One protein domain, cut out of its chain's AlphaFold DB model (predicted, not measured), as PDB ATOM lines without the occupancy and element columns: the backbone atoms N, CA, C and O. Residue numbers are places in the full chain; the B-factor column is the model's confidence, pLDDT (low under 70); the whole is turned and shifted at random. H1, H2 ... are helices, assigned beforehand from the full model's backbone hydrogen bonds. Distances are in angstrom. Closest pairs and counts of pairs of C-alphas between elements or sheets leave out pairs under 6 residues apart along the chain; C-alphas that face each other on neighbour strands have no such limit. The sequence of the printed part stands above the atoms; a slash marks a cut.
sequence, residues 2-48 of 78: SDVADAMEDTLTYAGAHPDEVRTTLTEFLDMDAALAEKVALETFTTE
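AT A GLANCE: This is residues 2 to 48 of the 78 residues of an uncharacterized protein of Haloechinothrix alba (UniProt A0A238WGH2). A long helix, H1, and a shorter one, H2, make an L, with the tiny helix H3 beyond H2; from H3 a stretch with no named element, residues 38 to 48, folds back toward H1. The printed part has 47 residues, all helix in class, with three named helices in the order H1, H2, H3 and no named strand. It is a loose rod, radius of gyration of the C-alphas 12.2 A, spanning 38 by 17 by 12 A.

IN THESE COORDINATES: H1, residues 2 to 17, measures 22.6 A from C-alpha 2 at (31.350, 92.078, 32.991) to C-alpha 17. H2 is residues 19 to 28, 14.5 A. H3, residues 34 to 37, 5.0 A, ends at C-alpha 37 at (54.144, 91.599, 8.490).

HOW THE PARTS SIT: H1 and H2 are close but not clearly touching, the closest C-alphas, of Ala 15 and Val 22, being 6.2 A apart. Their lines are about perpendicular, at 82 degrees. H2 and H3 touch, the closest C-alphas, of Thr 27 and Ala 34, being 6.2 A apart. H1 and H3 are apart. Every O i to N i+4 pair is within hydrogen-bond range in H1, 4 of 6 in H2; H3 is too short for one.

THE WHOLE: The C-alphas farthest apart, of Ser 2 and Ala 35, are 38.9 A apart. The printed part has no cut, both links are tight, and no printed residue is under 70 in pLDDT.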
ATOM      1  N   SER A   2      30.063  92.298  32.276       70.50
ATOM      2  CA  SER A   2      31.350  92.078  32.991       70.50
ATOM      3  C   SER A   2      32.206  90.954  32.399       70.50
ATOM      4  O   SER A   2      33.282  91.240  31.908       70.50
ATOM      5  N   ASP A   3      31.685  89.723  32.282       83.75
ATOM      6  CA  ASP A   3      32.488  88.585  31.788       83.75
ATOM      7  C   ASP A   3      33.137  88.809  30.406       83.75
ATOM      8  O   ASP A   3      34.179  88.236  30.106       83.75
ATOM      9  N   VAL A   4      32.513  89.617  29.539       86.25
ATOM     10  CA  VAL A   4      33.071  89.943  28.218       86.25
ATOM     11  C   VAL A   4      34.137  91.027  28.340       86.25
ATOM     12  O   VAL A   4      35.165  90.912  27.683       86.25
ATOM     13  N   ALA A   5      33.914  92.052  29.166       86.31
ATOM     14  CA  ALA A   5      34.902  93.098  29.425       86.31
ATOM     15  C   ALA A   5      36.160  92.515  30.086       86.31
ATOM     16  O   ALA A   5      37.263  92.743  29.595       86.31
ATOM     17  N   ASP A   6      35.977  91.663  31.094       89.81
ATOM     18  CA  ASP A   6      37.057  90.969  31.797       89.81
ATOM     19  C   ASP A   6      37.855  90.071  30.826       89.81
ATOM     20  O   ASP A   6      39.083  90.117  30.768       89.81
ATOM     21  N   ALA A   7      37.166  89.309  29.966       94.12
ATOM     22  CA  ALA A   7      37.827  88.490  28.948       94.12
ATOM     23  C   ALA A   7      38.573  89.323  27.887       94.12
ATOM     24  O   ALA A   7      39.597  88.881  27.354       94.12
ATOM     25  N   MET A   8      38.069  90.513  27.546       92.56
ATOM     26  CA  MET A   8      38.762  91.438  26.648       92.56
ATOM     27  C   MET A   8      40.008  92.026  27.309       92.56
ATOM     28  O   MET A   8      41.041  92.094  26.648       92.56
ATOM     29  N   GLU A   9      39.956  92.379  28.595       94.12
ATOM     30  CA  GLU A   9      41.126  92.831  29.354       94.12
ATOM     31  C   GLU A   9      42.229  91.764  29.362       94.12
ATOM     32  O   GLU A   9      43.376  92.065  29.012       94.12
ATOM     33  N   ASP A  10      41.879  90.512  29.659       95.56
ATOM     34  CA  ASP A  10      42.816  89.384  29.620       95.56
ATOM     35  C   ASP A  10      43.432  89.216  28.221       95.56
ATOM     36  O   ASP A  10      44.649  89.069  28.069       95.56
ATOM     37  N   THR A  11      42.598  89.283  27.176       95.75
ATOM     38  CA  THR A  11      43.034  89.113  25.782       95.75
ATOM     39  C   THR A  11      43.970  90.238  25.336       95.75
ATOM     40  O   THR A  11      45.008  89.975  24.727       95.75
ATOM     41  N   LEU A  12      43.631  91.491  25.644       96.19
ATOM     42  CA  LEU A  12      44.426  92.667  25.278       96.19
ATOM     43  C   LEU A  12      45.743  92.714  26.062       96.19
ATOM     44  O   LEU A  12      46.787  93.027  25.488       96.19
ATOM     45  N   THR A  13      45.719  92.316  27.338       96.94
ATOM     46  CA  THR A  13      46.929  92.154  28.157       96.94
ATOM     47  C   THR A  13      47.857  91.102  27.559       96.94
ATOM     48  O   THR A  13      49.055  91.351  27.402       96.94
ATOM     49  N   TYR A  14      47.312  89.944  27.172       97.06
ATOM     50  CA  TYR A  14      48.085  88.895  26.511       97.06
ATOM     51  C   TYR A  14      48.681  89.393  25.188       97.06
ATOM     52  O   TYR A  14      49.883  89.271  24.971       97.06
ATOM     53  N   ALA A  15      47.883  90.034  24.330       96.56
ATOM     54  CA  ALA A  15      48.357  90.576  23.057       96.56
ATOM     55  C   ALA A  15      49.518  91.572  23.240       96.56
ATOM     56  O   ALA A  15      50.527  91.490  22.537       96.56
ATOM     57  N   GLY A  16      49.423  92.464  24.231       95.62
ATOM     58  CA  GLY A  16      50.486  93.416  24.560       95.62
ATOM     59  C   GLY A  16      51.784  92.759  25.052       95.62
ATOM     60  O   GLY A  16      52.871  93.265  24.772       95.62
ATOM     61  N   ALA A  17      51.690  91.625  25.754       97.00
ATOM     62  CA  ALA A  17      52.847  90.867  26.233       97.00
ATOM     63  C   ALA A  17      53.439  89.905  25.182       97.00
ATOM     64  O   ALA A  17      54.592  89.493  25.323       97.00
ATOM     65  N   HIS A  18      52.687  89.580  24.125       97.31
ATOM     66  CA  HIS A  18      53.040  88.573  23.116       97.31
ATOM     67  C   HIS A  18      53.007  89.128  21.670       97.31
ATOM     68  O   HIS A  18      52.305  88.591  20.808       97.31
ATOM     69  N   PRO A  19      53.790  90.175  21.339       95.00
ATOM     70  CA  PRO A  19      53.721  90.839  20.032       95.00
ATOM     71  C   PRO A  19      54.119  89.945  18.845       95.00
ATOM     72  O   PRO A  19      53.668  90.178  17.725       95.00
ATOM     73  N   ASP A  20      54.947  88.920  19.056       94.94
ATOM     74  CA  ASP A  20      55.342  87.984  17.993       94.94
ATOM     75  C   ASP A  20      54.210  87.011  17.637       94.94
ATOM     76  O   ASP A  20      53.999  86.690  16.465       94.94
ATOM     77  N   GLU A  21      53.424  86.593  18.632       95.56
ATOM     78  CA  GLU A  21      52.220  85.791  18.405       95.56
ATOM     79  C   GLU A  21      51.156  86.630  17.693       95.56
ATOM     80  O   GLU A  21      50.589  86.182  16.697       95.56
ATOM     81  N   VAL A  22      50.972  87.891  18.106       95.56
ATOM     82  CA  VAL A  22      50.106  88.846  17.396       95.56
ATOM     83  C   VAL A  22      50.542  88.990  15.937       95.56
ATOM     84  O   VAL A  22      49.719  88.879  15.030       95.56
ATOM     85  N   ARG A  23      51.840  89.170  15.671       95.50
ATOM     86  CA  ARG A  23      52.357  89.279  14.299       95.50
ATOM     87  C   ARG A  23      52.124  88.016  13.477       95.50
ATOM     88  O   ARG A  23      51.825  88.119  12.290       95.50
ATOM     89  N   THR A  24      52.204  86.844  14.099       95.44
ATOM     90  CA  THR A  24      51.919  85.567  13.431       95.44
ATOM     91  C   THR A  24      50.496  85.552  12.864       95.44
ATOM     92  O   THR A  24      50.304  85.151  11.713       95.44
ATOM     93  N   THR A  25      49.522  86.125  13.582       95.12
ATOM     94  CA  THR A  25      48.133  86.218  13.095       95.12
ATOM     95  C   THR A  25      47.988  87.028  11.804       95.12
ATOM     96  O   THR A  25      47.128  86.711  10.986       95.12
ATOM     97  N   LEU A  26      48.857  88.018  11.545       95.38
ATOM     98  CA  LEU A  26      48.848  88.754  10.273       95.38
ATOM     99  C   LEU A  26      49.120  87.817   9.093       95.38
ATOM    100  O   LEU A  26      48.513  87.954   8.035       95.38
ATOM    101  N   THR A  27      50.011  86.845   9.274       95.88
ATOM    102  CA  THR A  27      50.331  85.875   8.222       95.88
ATOM    103  C   THR A  27      49.290  84.762   8.126       95.88
ATOM    104  O   THR A  27      48.948  84.358   7.023       95.88
ATOM    105  N   GLU A  28      48.749  84.293   9.255       95.88
ATOM    106  CA  GLU A  28      47.840  83.138   9.292       95.88
ATOM    107  C   GLU A  28      46.376  83.486   9.011       95.88
ATOM    108  O   GLU A  28      45.657  82.687   8.416       95.88
ATOM    109  N   PHE A  29      45.912  84.652   9.465       96.00
ATOM    110  CA  PHE A  29      44.512  85.061   9.345       96.00
ATOM    111  C   PHE A  29      44.278  86.026   8.182       96.00
ATOM    112  O   PHE A  29      43.243  85.951   7.522       96.00
ATOM    113  N   LEU A  30      45.221  86.943   7.934       94.81
ATOM    114  CA  LEU A  30      45.111  87.925   6.847       94.81
ATOM    115  C   LEU A  30      45.861  87.503   5.576       94.81
ATOM    116  O   LEU A  30      45.859  88.269   4.612       94.81
ATOM    117  N   ASP A  31      46.518  86.337   5.576       95.44
ATOM    118  CA  ASP A  31      47.384  85.861   4.487       95.44
ATOM    119  C   ASP A  31      48.443  86.906   4.070       95.44
ATOM    120  O   ASP A  31      48.812  87.036   2.896       95.44
ATOM    121  N   MET A  32      48.922  87.711   5.027       96.62
ATOM    122  CA  MET A  32      49.910  88.753   4.764       96.62
ATOM    123  C   MET A  32      51.276  88.135   4.455       96.62
ATOM    124  O   MET A  32      51.729  87.216   5.136       96.62
ATOM    125  N   ASP A  33      51.979  88.690   3.463       97.00
ATOM    126  CA  ASP A  33      53.375  88.333   3.215       97.00
ATOM    127  C   ASP A  33      54.227  88.561   4.477       97.00
ATOM    128  O   ASP A  33      54.166  89.624   5.100       97.00
ATOM    129  N   ALA A  34      55.056  87.581   4.835       95.00
ATOM    130  CA  ALA A  34      55.836  87.624   6.070       95.00
ATOM    131  C   ALA A  34      56.800  88.823   6.120       95.00
ATOM    132  O   ALA A  34      56.948  89.459   7.161       95.00
ATOM    133  N   ALA A  35      57.417  89.196   4.993       95.44
ATOM    134  CA  ALA A  35      58.324  90.342   4.956       95.44
ATOM    135  C   ALA A  35      57.581  91.683   5.069       95.44
ATOM    136  O   ALA A  35      58.196  92.699   5.416       95.44
ATOM    137  N   LEU A  36      56.280  91.702   4.765       95.50
ATOM    138  CA  LEU A  36      55.405  92.833   5.044       95.50
ATOM    139  C   LEU A  36      54.966  92.851   6.515       95.50
ATOM    140  O   LEU A  36      55.067  93.908   7.133       95.50
ATOM    141  N   ALA A  37      54.571  91.711   7.089       95.62
ATOM    142  CA  ALA A  37      54.144  91.599   8.490       95.62
ATOM    143  C   ALA A  37      55.223  92.073   9.486       95.62
ATOM    144  O   ALA A  37      54.919  92.771  10.452       95.62
ATOM    145  N   GLU A  38      56.499  91.797   9.202       95.56
ATOM    146  CA  GLU A  38      57.644  92.291   9.990       95.56
ATOM    147  C   GLU A  38      57.774  93.823  10.016       95.56
ATOM    148  O   GLU A  38      58.385  94.390  10.919       95.56
ATOM    149  N   LYS A  39      57.210  94.520   9.025       95.69
ATOM    150  CA  LYS A  39      57.287  95.985   8.908       95.69
ATOM    151  C   LYS A  39      56.045  96.691   9.434       95.69
ATOM    152  O   LYS A  39      56.048  97.920   9.514       95.69
ATOM    153  N   VAL A  40      54.986  95.948   9.748       93.56
ATOM    154  CA  VAL A  40      53.760  96.518  10.303       93.56
ATOM    155  C   VAL A  40      54.051  97.007  11.719       93.56
ATOM    156  O   VAL A  40      54.529  96.259  12.573       93.56
ATOM    157  N   ALA A  41      53.759  98.284  11.960       94.75
ATOM    158  CA  ALA A  41      53.692  98.807  13.312       94.75
ATOM    159  C   ALA A  41      52.452  98.209  13.979       94.75
ATOM    160  O   ALA A  41      51.336  98.477  13.537       94.75
ATOM    161  N   LEU A  42      52.665  97.383  15.002       93.44
ATOM    162  CA  LEU A  42      51.573  96.871  15.819       93.44
ATOM    163  C   LEU A  42      51.031  97.998  16.696       93.44
ATOM    164  O   LEU A  42      51.795  98.823  17.207       93.44
ATOM    165  N   GLU A  43      49.715  98.032  16.853       91.50
ATOM    166  CA  GLU A  43      49.052  98.926  17.786       91.50
ATOM    167  C   GLU A  43      49.443  98.646  19.244       91.50
ATOM    168  O   GLU A  43      49.899  97.563  19.620       91.50
ATOM    169  N   THR A  44      49.237  99.652  20.090       92.81
ATOM    170  CA  THR A  44      49.292  99.477  21.539       92.81
ATOM    171  C   THR A  44      47.953  98.919  22.017       92.81
ATOM    172  O   THR A  44      46.935  99.602  21.921       92.81
ATOM    173  N   PHE A  45      47.958  97.710  22.575       94.25
ATOM    174  CA  PHE A  45      46.772  97.080  23.160       94.25
ATOM    175  C   PHE A  45      46.511  97.621  24.572       94.25
ATOM    176  O   PHE A  45      47.066  97.133  25.553       94.25
ATOM    177  N   THR A  46      45.701  98.674  24.681       93.00
ATOM    178  CA  THR A  46      45.265  99.235  25.971       93.00
ATOM    179  C   THR A  46      44.031  98.508  26.491       93.00
ATOM    180  O   THR A  46      43.101  98.282  25.723       93.00
ATOM    181  N   THR A  47      43.986  98.208  27.786       93.31
ATOM    182  CA  THR A  47      42.846  97.531  28.429       93.31
ATOM    183  C   THR A  47      41.735  98.489  28.850       93.31
ATOM    184  O   THR A  47      40.576  98.093  28.909       93.31
ATOM    185  N   GLU A  48      42.065  99.760  29.084       89.81
ATOM    186  CA  GLU A  48      41.106 100.768  29.529       89.81
ATOM    187  C   GLU A  48      40.779 101.787  28.423       89.81
ATOM    188  O   GLU A  48      41.678 102.262  27.715       89.81
TER     189      GLU A  48